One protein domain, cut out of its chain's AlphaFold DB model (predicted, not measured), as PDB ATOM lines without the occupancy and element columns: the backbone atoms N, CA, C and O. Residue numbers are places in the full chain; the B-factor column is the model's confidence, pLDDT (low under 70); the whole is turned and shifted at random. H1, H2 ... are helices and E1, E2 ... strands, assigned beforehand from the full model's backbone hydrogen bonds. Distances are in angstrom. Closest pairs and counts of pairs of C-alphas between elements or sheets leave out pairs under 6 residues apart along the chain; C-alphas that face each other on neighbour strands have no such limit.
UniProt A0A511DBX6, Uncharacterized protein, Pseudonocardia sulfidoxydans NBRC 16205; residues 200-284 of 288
ATOM      1  N   GLN A 200     145.671 188.703 189.986       86.81
ATOM      2  CA  GLN A 200     145.042 189.052 188.707       86.81
ATOM      3  C   GLN A 200     145.274 187.978 187.633       86.81
ATOM      4  O   GLN A 200     144.367 187.686 186.859       86.81
ATOM      5  N   GLN A 201     146.460 187.366 187.598       84.69
ATOM      6  CA  GLN A 201     146.806 186.346 186.599       84.69
ATOM      7  C   GLN A 201     146.251 184.955 186.911       84.69
ATOM      8  O   GLN A 201     145.985 184.177 185.998       84.69
ATOM      9  N   THR A 202     146.121 184.612 188.195       84.25
ATOM     10  CA  THR A 202     145.825 183.236 188.635       84.25
ATOM     11  C   THR A 202     144.481 183.082 189.343       84.25
ATOM     12  O   THR A 202     144.071 181.961 189.632       84.25
ATOM     13  N   GLY A 203     143.772 184.183 189.607       81.50
ATOM     14  CA  GLY A 203     142.481 184.190 190.296       81.50
ATOM     15  C   GLY A 203     142.571 184.150 191.826       81.50
ATOM     16  O   GLY A 203     141.539 184.238 192.487       81.50
ATOM     17  N   GLY A 204     143.772 184.046 192.409       86.75
ATOM     18  CA  GLY A 204     143.969 184.123 193.857       86.75
ATOM     19  C   GLY A 204     145.392 183.802 194.314       86.75
ATOM     20  O   GLY A 204     146.112 183.041 193.671       86.75
ATOM     21  N   VAL A 205     145.786 184.373 195.455       91.06
ATOM     22  CA  VAL A 205     147.095 184.161 196.091       91.06
ATOM     23  C   VAL A 205     146.889 183.822 197.563       91.06
ATOM     24  O   VAL A 205     146.195 184.537 198.286       91.06
ATOM     25  N   GLU A 206     147.512 182.739 198.009       90.88
ATOM     26  CA  GLU A 206     147.617 182.361 199.415       90.88
ATOM     27  C   GLU A 206     148.930 182.914 199.980       90.88
ATOM     28  O   GLU A 206     149.988 182.742 199.377       90.88
ATOM     29  N   ARG A 207     148.881 183.558 201.148       89.25
ATOM     30  CA  ARG A 207     150.089 183.958 201.877       89.25
ATOM     31  C   ARG A 207     150.470 182.841 202.842       89.25
ATOM     32  O   ARG A 207     149.652 182.428 203.660       89.25
ATOM     33  N   VAL A 208     151.688 182.317 202.718       86.44
ATOM     34  CA  VAL A 208     152.160 181.179 203.516       86.44
ATOM     35  C   VAL A 208     153.425 181.562 204.259       86.44
ATOM     36  O   VAL A 208     154.484 181.729 203.654       86.44
ATOM     37  N   ARG A 209     153.328 181.634 205.586       82.06
ATOM     38  CA  ARG A 209     154.485 181.829 206.458       82.06
ATOM     39  C   ARG A 209     155.296 180.538 206.575       82.06
ATOM     40  O   ARG A 209     154.723 179.470 206.788       82.06
ATOM     41  N   ARG A 210     156.621 180.640 206.452       75.69
ATOM     42  CA  ARG A 210     157.551 179.554 206.799       75.69
ATOM     43  C   ARG A 210     158.194 179.815 208.154       75.69
ATOM     44  O   ARG A 210     158.425 180.966 208.513       75.69
ATOM     45  N   ASP A 211     158.526 178.744 208.866       71.25
ATOM     46  CA  ASP A 211     159.161 178.826 210.186       71.25
ATOM     47  C   ASP A 211     160.573 179.436 210.125       71.25
ATOM     48  O   ASP A 211     161.016 180.082 211.071       71.25
ATOM     49  N   ASP A 212     161.276 179.257 209.000       68.19
ATOM     50  CA  ASP A 212     162.642 179.738 208.759       68.19
ATOM     51  C   ASP A 212     162.710 181.076 208.000       68.19
ATOM     52  O   ASP A 212     163.799 181.617 207.763       68.19
ATOM     53  N   ALA A 213     161.554 181.605 207.591       65.31
ATOM     54  CA  ALA A 213     161.462 182.844 206.845       65.31
ATOM     55  C   ALA A 213     161.146 184.013 207.777       65.31
ATOM     56  O   ALA A 213     160.279 183.944 208.650       65.31
ATOM     57  N   VAL A 214     161.808 185.144 207.517       60.38
ATOM     58  CA  VAL A 214     161.439 186.429 208.129       60.38
ATOM     59  C   VAL A 214     159.981 186.763 207.785       60.38
ATOM     60  O   VAL A 214     159.291 187.374 208.601       60.38
ATOM     61  N   GLY A 215     159.476 186.207 206.675       68.38
ATOM     62  CA  GLY A 215     158.065 186.193 206.339       68.38
ATOM     63  C   GLY A 215     157.221 185.303 205.433       68.38
ATOM     64  O   GLY A 215     157.434 184.095 205.351       68.38
ATOM     65  N   GLU A 216     156.200 185.903 204.823       81.44
ATOM     66  CA  GLU A 216     155.196 185.207 204.024       81.44
ATOM     67  C   GLU A 216     155.606 185.093 202.558       81.44
ATOM     68  O   GLU A 216     155.825 186.090 201.868       81.44
ATOM     69  N   ASP A 217     155.632 183.859 202.068       87.12
ATOM     70  CA  ASP A 217     155.736 183.581 200.645       87.12
ATOM     71  C   ASP A 217     154.348 183.688 199.994       87.12
ATOM     72  O   ASP A 217     153.317 183.439 200.626       87.12
ATOM     73  N   LEU A 218     154.325 183.987 198.698       90.12
ATOM     74  CA  LEU A 218     153.108 184.053 197.899       90.12
ATOM     75  C   LEU A 218     152.912 182.736 197.156       90.12
ATOM     76  O   LEU A 218     153.714 182.349 196.313       90.12
ATOM     77  N   VAL A 219     151.837 182.025 197.439       91.12
ATOM     78  CA  VAL A 219     151.528 180.753 196.795       91.12
ATOM     79  C   VAL A 219     150.361 180.941 195.840       91.12
ATOM     80  O   VAL A 219     149.273 181.351 196.236       91.12
ATOM     81  N   VAL A 220     150.575 180.564 194.584       91.06
ATOM     82  CA  VAL A 220     149.518 180.471 193.572       91.06
ATOM     83  C   VAL A 220     149.246 179.013 193.239       91.06
ATOM     84  O   VAL A 220     150.163 178.188 193.168       91.06
ATOM     85  N   THR A 221     147.977 178.692 193.014       86.06
ATOM     86  CA  THR A 221     147.557 177.371 192.542       86.06
ATOM     87  C   THR A 221     146.875 177.541 191.198       86.06
ATOM     88  O   THR A 221     145.801 178.127 191.119       86.06
ATOM     89  N   GLY A 222     147.516 177.047 190.142       75.62
ATOM     90  CA  GLY A 222     146.984 177.095 188.783       75.62
ATOM     91  C   GLY A 222     146.894 175.712 188.146       75.62
ATOM     92  O   GLY A 222     147.188 174.689 188.766       75.62
ATOM     93  N   THR A 223     146.552 175.684 186.859       65.12
ATOM     94  CA  THR A 223     146.488 174.458 186.041       65.12
ATOM     95  C   THR A 223     147.826 173.711 185.967       65.12
ATOM     96  O   THR A 223     147.846 172.492 185.839       65.12
ATOM     97  N   GLY A 224     148.949 174.427 186.110       69.94
ATOM     98  CA  GLY A 224     150.310 173.876 186.169       69.94
ATOM     99  C   GLY A 224     150.782 173.435 187.563       69.94
ATOM    100  O   GLY A 224     151.978 173.181 187.740       69.94
ATOM    101  N   GLY A 225     149.874 173.377 188.542       82.31
ATOM    102  CA  GLY A 225     150.150 173.005 189.927       82.31
ATOM    103  C   GLY A 225     150.406 174.194 190.857       82.31
ATOM    104  O   GLY A 225     150.241 175.359 190.491       82.31
ATOM    105  N   ARG A 226     150.801 173.873 192.093       88.69
ATOM    106  CA  ARG A 226     151.130 174.843 193.144       88.69
ATOM    107  C   ARG A 226     152.534 175.407 192.909       88.69
ATOM    108  O   ARG A 226     153.493 174.638 192.829       88.69
ATOM    109  N   VAL A 227     152.651 176.730 192.823       90.38
ATOM    110  CA  VAL A 227     153.932 177.442 192.698       90.38
ATOM    111  C   VAL A 227     154.069 178.431 193.848       90.38
ATOM    112  O   VAL A 227     153.166 179.224 194.110       90.38
ATOM    113  N   ARG A 228     155.209 178.370 194.532       91.06
ATOM    114  CA  ARG A 228     155.598 179.284 195.602       91.06
ATOM    115  C   ARG A 228     156.483 180.384 195.028       91.06
ATOM    116  O   ARG A 228     157.493 180.102 194.396       91.06
ATOM    117  N   TRP A 229     156.113 181.624 195.271       90.75
ATOM    118  CA  TRP A 229     156.851 182.818 194.904       90.75
ATOM    119  C   TRP A 229     157.404 183.456 196.170       90.75
ATOM    120  O   TRP A 229     156.681 183.623 197.149       90.75
ATOM    121  N   VAL A 230     158.684 183.807 196.145       89.62
ATOM    122  CA  VAL A 230     159.396 184.424 197.267       89.62
ATOM    123  C   VAL A 230     159.860 185.807 196.821       89.62
ATOM    124  O   VAL A 230     160.894 185.904 196.156       89.62
ATOM    125  N   PRO A 231     159.079 186.871 197.097       89.00
ATOM    126  CA  PRO A 231     159.464 188.235 196.764       89.00
ATOM    127  C   PRO A 231     160.680 188.681 197.575       89.00
ATOM    128  O   PRO A 231     160.715 188.555 198.799       89.00
ATOM    129  N   VAL A 232     161.671 189.225 196.883       86.81
ATOM    130  CA  VAL A 232     162.925 189.719 197.444       86.81
ATOM    131  C   VAL A 232     163.225 191.067 196.804       86.81
ATOM    132  O   VAL A 232     163.334 191.154 195.584       86.81
ATOM    133  N   PHE A 233     163.353 192.120 197.610       86.25
ATOM    134  CA  PHE A 233     163.688 193.452 197.115       86.25
ATOM    135  C   PHE A 233     165.203 193.648 197.150       86.25
ATOM    136  O   PHE A 233     165.754 194.253 198.063       86.25
ATOM    137  N   ALA A 234     165.880 193.080 196.161       84.50
ATOM    138  CA  ALA A 234     167.314 193.235 195.970       84.50
ATOM    139  C   ALA A 234     167.666 193.029 194.494       84.50
ATOM    140  O   ALA A 234     166.851 192.520 193.713       84.50
ATOM    141  N   ASP A 235     168.887 193.399 194.120       83.12
ATOM    142  CA  ASP A 235     169.415 193.086 192.797       83.12
ATOM    143  C   ASP A 235     169.545 191.568 192.612       83.12
ATOM    144  O   ASP A 235     169.783 190.813 193.563       83.12
ATOM    145  N   ALA A 236     169.353 191.106 191.375       82.00
ATOM    146  CA  ALA A 236     169.272 189.681 191.052       82.00
ATOM    147  C   ALA A 236     170.563 188.903 191.371       82.00
ATOM    148  O   ALA A 236     170.513 187.689 191.558       82.00
ATOM    149  N   ASP A 237     171.703 189.587 191.416       81.62
ATOM    150  CA  ASP A 237     173.029 189.048 191.712       81.62
ATOM    151  C   ASP A 237     173.451 189.208 193.183       81.62
ATOM    152  O   ASP A 237     174.506 188.689 193.567       81.62
ATOM    153  N   SER A 238     172.620 189.850 194.012       84.44
ATOM    154  CA  SER A 238     172.886 190.046 195.440       84.44
ATOM    155  C   SER A 238     173.067 188.722 196.189       84.44
ATOM    156  O   SER A 238     172.425 187.701 195.905       84.44
ATOM    157  N   ASP A 239     173.921 188.747 197.215       84.12
ATOM    158  CA  ASP A 239     174.121 187.604 198.114       84.12
ATOM    159  C   ASP A 239     172.815 187.207 198.814       84.12
ATOM    160  O   ASP A 239     172.579 186.031 199.103       84.12
ATOM    161  N   LEU A 240     171.930 188.183 199.018       83.38
ATOM    162  CA  LEU A 240     170.610 187.989 199.584       83.38
ATOM    163  C   LEU A 240     169.720 187.124 198.672       83.38
ATOM    164  O   LEU A 240     169.111 186.161 199.150       83.38
ATOM    165  N   VAL A 241     169.676 187.408 197.364       85.50
ATOM    166  CA  VAL A 241     168.938 186.586 196.383       85.50
ATOM    167  C   VAL A 241     169.538 185.188 196.295       85.50
ATOM    168  O   VAL A 241     168.794 184.206 196.350       85.50
ATOM    169  N   ARG A 242     170.872 185.078 196.254       85.88
ATOM    170  CA  ARG A 242     171.569 183.782 196.211       85.88
ATOM    171  C   ARG A 242     171.244 182.920 197.430       85.88
ATOM    172  O   ARG A 242     170.855 181.761 197.283       85.88
ATOM    173  N   GLY A 243     171.302 183.505 198.626       85.06
ATOM    174  CA  GLY A 243     170.934 182.827 199.867       85.06
ATOM    175  C   GLY A 243     169.473 182.370 199.883       85.06
ATOM    176  O   GLY A 243     169.162 181.302 200.417       85.06
ATOM    177  N   GLN A 244     168.561 183.123 199.257       85.44
ATOM    178  CA  GLN A 244     167.176 182.675 199.101       85.44
ATOM    179  C   GLN A 244     167.018 181.550 198.087       85.44
ATOM    180  O   GLN A 244     166.279 180.608 198.371       85.44
ATOM    181  N   GLN A 245     167.714 181.591 196.951       87.38
ATOM    182  CA  GLN A 245     167.683 180.500 195.974       87.38
ATOM    183  C   GLN A 245     168.114 179.169 196.599       87.38
ATOM    184  O   GLN A 245     167.449 178.156 196.386       87.38
ATOM    185  N   GLU A 246     169.175 179.174 197.410       86.69
ATOM    186  CA  GLU A 246     169.652 177.987 198.130       86.69
ATOM    187  C   GLU A 246     168.604 177.461 199.120       86.69
ATOM    188  O   GLU A 246     168.298 176.268 199.131       86.69
ATOM    189  N   ARG A 247     167.990 178.349 199.912       84.75
ATOM    190  CA  ARG A 247     166.946 177.969 200.877       84.75
ATOM    191  C   ARG A 247     165.719 177.372 200.203       84.75
ATOM    192  O   ARG A 247     165.199 176.356 200.661       84.75
ATOM    193  N   VAL A 248     165.237 177.990 199.125       85.44
ATOM    194  CA  VAL A 248     164.005 177.539 198.464       85.44
ATOM    195  C   VAL A 248     164.226 176.310 197.583       85.44
ATOM    196  O   VAL A 248     163.266 175.582 197.341       85.44
ATOM    197  N   ALA A 249     165.461 176.044 197.146       83.44
ATOM    198  CA  ALA A 249     165.825 174.810 196.447       83.44
ATOM    199  C   ALA A 249     165.683 173.561 197.335       83.44
ATOM    200  O   ALA A 249     165.470 172.464 196.824       83.44
ATOM    201  N   LEU A 250     165.756 173.724 198.661       82.88
ATOM    202  CA  LEU A 250     165.533 172.648 199.633       82.88
ATOM    203  C   LEU A 250     164.043 172.378 199.903       82.88
ATOM    204  O   LEU A 250     163.703 171.380 200.541       82.88
ATOM    205  N   LEU A 251     163.145 173.257 199.448       82.31
ATOM    206  CA  LEU A 251     161.708 173.100 199.651       82.31
ATOM    207  C   LEU A 251     161.119 172.102 198.654       82.31
ATOM    208  O   LEU A 251     161.518 172.018 197.495       82.31
ATOM    209  N   THR A 252     160.095 171.373 199.092       78.00
ATOM    210  CA  THR A 252     159.333 170.493 198.205       78.00
ATOM    211  C   THR A 252     158.396 171.305 197.307       78.00
ATOM    212  O   THR A 252     157.662 172.184 197.762       78.00
ATOM    213  N   GLY A 253     158.390 170.983 196.012       82.81
ATOM    214  CA  GLY A 253     157.537 171.633 195.015       82.81
ATOM    215  C   GLY A 253     158.258 172.701 194.191       82.81
ATOM    216  O   GLY A 253     159.482 172.763 194.146       82.81
ATOM    217  N   ARG A 254     157.483 173.510 193.463       87.50
ATOM    218  CA  ARG A 254     158.016 174.549 192.572       87.50
ATOM    219  C   ARG A 254     158.120 175.867 193.329       87.50
ATOM    220  O   ARG A 254     157.088 176.412 193.721       87.50
ATOM    221  N   SER A 255     159.336 176.385 193.462       89.38
ATOM    222  CA  SER A 255     159.619 177.680 194.085       89.38
ATOM    223  C   SER A 255     160.300 178.621 193.092       89.38
ATOM    224  O   SER A 255     161.092 178.174 192.265       89.38
ATOM    225  N   VAL A 256     159.987 179.912 193.167       89.88
ATOM    226  CA  VAL A 256     160.550 180.972 192.325       89.88
ATOM    227  C   VAL A 256     160.914 182.154 193.215       89.88
ATOM    228  O   VAL A 256     160.073 182.620 193.984       89.88
ATOM    229  N   VAL A 257     162.141 182.655 193.103       89.31
ATOM    230  CA  VAL A 257     162.536 183.918 193.742       89.31
ATOM    231  C   VAL A 257     162.145 185.061 192.814       89.31
ATOM    232  O   VAL A 257     162.457 185.013 191.628       89.31
ATOM    233  N   LEU A 258     161.432 186.062 193.325       89.88
ATOM    234  CA  LEU A 258     160.934 187.190 192.540       89.88
ATOM    235  C   LEU A 258     161.663 188.474 192.941       89.88
ATOM    236  O   LEU A 258     161.606 188.849 194.106       89.88
ATOM    237  N   VAL A 259     162.294 189.155 191.984       90.12
ATOM    238  CA  VAL A 259     163.073 190.391 192.208       90.12
ATOM    239  C   VAL A 259     162.440 191.600 191.504       90.12
ATOM    240  O   VAL A 259     161.785 191.415 190.476       90.12
ATOM    241  N   PRO A 260     162.618 192.844 191.998       87.56
ATOM    242  CA  PRO A 260     161.914 194.032 191.496       87.56
ATOM    243  C   PRO A 260     162.351 194.499 190.102       87.56
ATOM    244  O   PRO A 260     161.730 195.400 189.542       87.56
ATOM    245  N   ALA A 261     163.400 193.905 189.527       84.56
ATOM    246  CA  ALA A 261     163.907 194.280 188.212       84.56
ATOM    247  C   ALA A 261     162.819 194.225 187.118       84.56
ATOM    248  O   ALA A 261     161.937 193.363 187.120       84.56
ATOM    249  N   LEU A 262     162.911 195.137 186.146       77.56
ATOM    250  CA  LEU A 262     162.025 195.175 184.971       77.56
ATOM    251  C   LEU A 262     162.654 194.519 183.732       77.56
ATOM    252  O   LEU A 262     161.957 194.152 182.787       77.56
ATOM    253  N   SER A 263     163.975 194.339 183.745       77.38
ATOM    254  CA  SER A 263     164.712 193.623 182.706       77.38
ATOM    255  C   SER A 263     164.321 192.137 182.665       77.38
ATOM    256  O   SER A 263     163.863 191.602 183.674       77.38
ATOM    257  N   PRO A 264     164.486 191.442 181.524       76.62
ATOM    258  CA  PRO A 264     164.274 189.997 181.446       76.62
ATOM    259  C   PRO A 264     165.132 189.222 182.448       76.62
ATOM    260  O   PRO A 264     166.268 189.615 182.718       76.62
ATOM    261  N   SER A 265     164.602 188.112 182.963       79.50
ATOM    262  CA  SER A 265     165.353 187.263 183.890       79.50
ATOM    263  C   SER A 265     166.586 186.649 183.232       79.50
ATOM    264  O   SER A 265     166.515 186.221 182.073       79.50
ATOM    265  N   PRO A 266     167.707 186.540 183.966       70.06
ATOM    266  CA  PRO A 266     168.827 185.735 183.512       70.06
ATOM    267  C   PRO A 266     168.406 184.255 183.416       70.06
ATOM    268  O   PRO A 266     167.530 183.809 184.167       70.06
ATOM    269  N   PRO A 267     169.005 183.469 182.502       70.50
ATOM    270  CA  PRO A 267     168.751 182.035 182.444       70.50
ATOM    271  C   PRO A 267     169.153 181.377 183.777       70.50
ATOM    272  O   PRO A 267     170.175 181.759 184.354       70.50
ATOM    273  N   PRO A 268     168.376 180.402 184.280       68.25
ATOM    274  CA  PRO A 268     168.710 179.727 185.526       68.25
ATOM    275  C   PRO A 268     170.037 178.974 185.377       68.25
ATOM    276  O   PRO A 268     170.245 178.271 184.388       68.25
ATOM    277  N   ALA A 269     170.922 179.110 186.364       67.50
ATOM    278  CA  ALA A 269     172.092 178.247 186.478       67.50
ATOM    279  C   ALA A 269     171.663 176.836 186.920       67.50
ATOM    280  O   ALA A 269     170.709 176.683 187.691       67.50
ATOM    281  N   ASP A 270     172.363 175.805 186.441       64.50
ATOM    282  CA  ASP A 270     172.038 174.408 186.747       64.50
ATOM    283  C   ASP A 270     171.976 174.159 188.263       64.50
ATOM    284  O   ASP A 270     172.893 174.497 189.013       64.50
ATOM    285  N   GLY A 271     170.877 173.552 188.719       63.41
ATOM    286  CA  GLY A 271     170.668 173.193 190.125       63.41
ATOM    287  C   GLY A 271     170.206 174.331 191.043       63.41
ATOM    288  O   GLY A 271     169.996 174.078 192.228       63.41
ATOM    289  N   GLN A 272     170.004 175.551 190.535       74.06
ATOM    290  CA  GLN A 272     169.460 176.664 191.321       74.06
ATOM    291  C   GLN A 272     167.953 176.839 191.121       74.06
ATOM    292  O   GLN A 272     167.406 176.601 190.041       74.06
ATOM    293  N   ALA A 273     167.272 177.309 192.168       78.44
ATOM    294  CA  ALA A 273     165.895 177.758 192.037       78.44
ATOM    295  C   ALA A 273     165.817 178.945 191.057       78.44
ATOM    296  O   ALA A 273     166.685 179.825 191.091       78.44
ATOM    297  N   PRO A 274     164.793 178.997 190.188       85.50
ATOM    298  CA  PRO A 274     164.670 180.058 189.201       85.50
ATOM    299  C   PRO A 274     164.473 181.420 189.876       85.50
ATOM    300  O   PRO A 274     163.620 181.572 190.756       85.50
ATOM    301  N   VAL A 275     165.225 182.415 189.406       87.38
ATOM    302  CA  VAL A 275     164.968 183.833 189.678       87.38
ATOM    303  C   VAL A 275     164.107 184.368 188.549       87.38
ATOM    304  O   VAL A 275     164.413 184.161 187.374       87.38
ATOM    305  N   ARG A 276     163.016 185.038 188.908       88.38
ATOM    306  CA  ARG A 276     162.189 185.803 187.987       88.38
ATOM    307  C   ARG A 276     162.202 187.271 188.346       88.38
ATOM    308  O   ARG A 276     162.173 187.635 189.515       88.38
ATOM    309  N   THR A 277     162.191 188.111 187.329       88.56
ATOM    310  CA  THR A 277     162.049 189.552 187.485       88.56
ATOM    311  C   THR A 277     160.577 189.949 187.490       88.56
ATOM    312  O   THR A 277     159.712 189.263 186.931       88.56
ATOM    313  N   PHE A 278     160.271 191.074 188.123       86.88
ATOM    314  CA  PHE A 278     158.927 191.630 188.132       86.88
ATOM    315  C   PHE A 278     158.468 192.025 186.722       86.88
ATOM    316  O   PHE A 278     157.310 191.816 186.372       86.88
ATOM    317  N   GLY A 279     159.388 192.480 185.866       81.62
ATOM    318  CA  GLY A 279     159.108 192.725 184.449       81.62
ATOM    319  C   GLY A 279     158.641 191.478 183.689       81.62
ATOM    320  O   GLY A 279     157.758 191.566 182.837       81.62
ATOM    321  N   ASP A 280     159.170 190.295 184.009       84.00
ATOM    322  CA  ASP A 280     158.680 189.039 183.423       84.00
ATOM    323  C   ASP A 280     157.288 188.677 183.926       84.00
ATOM    324  O   ASP A 280     156.461 188.192 183.153       84.00
ATOM    325  N   LEU A 281     157.015 188.943 185.205       84.00
ATOM    326  CA  LEU A 281     155.689 188.746 185.771       84.00
ATOM    327  C   LEU A 281     154.661 189.661 185.092       84.00
ATOM    328  O   LEU A 281     153.610 189.176 184.698       84.00
ATOM    329  N   LEU A 282     154.974 190.942 184.880       80.62
ATOM    330  CA  LEU A 282     154.082 191.885 184.193       80.62
ATOM    331  C   LEU A 282     153.827 191.509 182.723       80.62
ATOM    332  O   LEU A 282     152.722 191.701 182.221       80.62
ATOM    333  N   ARG A 283     154.835 190.957 182.032       78.38
ATOM    334  CA  ARG A 283     154.732 190.546 180.618       78.38
ATOM    335  C   ARG A 283     154.017 189.214 180.412       78.38
ATOM    336  O   ARG A 283     153.515 188.962 179.316       78.38
ATOM    337  N   ALA A 284     153.970 188.359 181.429       69.19
ATOM    338  CA  ALA A 284     153.185 187.134 181.407       69.19
ATOM    339  C   ALA A 284     151.689 187.493 181.484       69.19
ATOM    340  O   ALA A 284     151.090 187.510 182.554       69.19
TER     341      ALA A 284
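AT A GLANCE: This is residues 200 to 284 of the 288 residues of an uncharacterized protein of Pseudonocardia sulfidoxydans NBRC 16205 (UniProt A0A511DBX6). One strongly twisted sheet of five strands makes a wall, with helix H1 lying along one of its faces over E4, and a short helix H2 at the end of the printed part that only grazes the sheet. A meander of E1, E2 and E3 makes one part of the sheet, E4 and E5 the other, and a long stretch with no named element runs between E4 and E5. The 85 printed residues have two named helices and five named strands, in the order E1 E2 E3 H1 E4 E5 H2; across the mixed sheet the order is E1 E2 E3 E4 E5. The class is mixed, helices and strands, and the whole is compact, with a radius of gyration of the C-alphas of 12.3 A and spans of 32 by 31 by 23 A.

IN THESE COORDINATES: Find C-alpha 206 at (147.617, 182.361, 199.415); there E1 begins, residues 206 to 209, 9.9 A long. Next come E2, residues 216 to 222, 19.1 A, and E3, residues 225 to 233, 25.6 A. Find C-alpha 239 at (174.121, 187.604, 198.114); from there H1 runs to residue 249 over 15.3 A. E4, residues 254 to 259, spans 16.6 A, and E5, residues 275 to 277, spans 6.8 A. H2, residues 278 to 283, spans 8.7 A and ends at C-alpha 283, (154.732, 190.546, 180.618).

HOW THE PARTS SIT: Begin with the meander, each strand the antiparallel neighbour of the one before: E1 and E2 are a hairpin, with N 206 and O 219 2.9 A apart, and E2 and E3 are another, with N 229 and O 218 at 2.7 A. E3 and E4 are parallel at 26 degrees, with N 230 and O 256 at 2.8 A. E4 and E5 are parallel at 45 degrees, with N 276 and O 257 at 2.8 A. E1 and E5 are the edge strands. E3, H1 and E4 form a strand-helix-strand unit, two parallel neighbour strands with a helix between, and its crossover is right-handed. H1 is on the sheet at a height of 9.0 A, over E4 and along the strands, at 6 degrees to E4 on the local plane; their closest C-alphas are those of Val 248 and Ser 255, 6.2 A apart. H2 only grazes the sheet with residues 278 to 281. In H1 and H2 every O i to N i+4 pair is within hydrogen-bond range. H1 and H2 are apart.

THE WHOLE: The two C-alphas farthest apart, Thr 223 and Asp 239, are 32.9 A apart. The printed part has no cut. The link from E4 to E5, residues 260 to 274, is long. Mean pLDDT of the printed part is 82.1; look for values under 70 at residues 212 to 215, 223 to 224, 268 to 271 and 284.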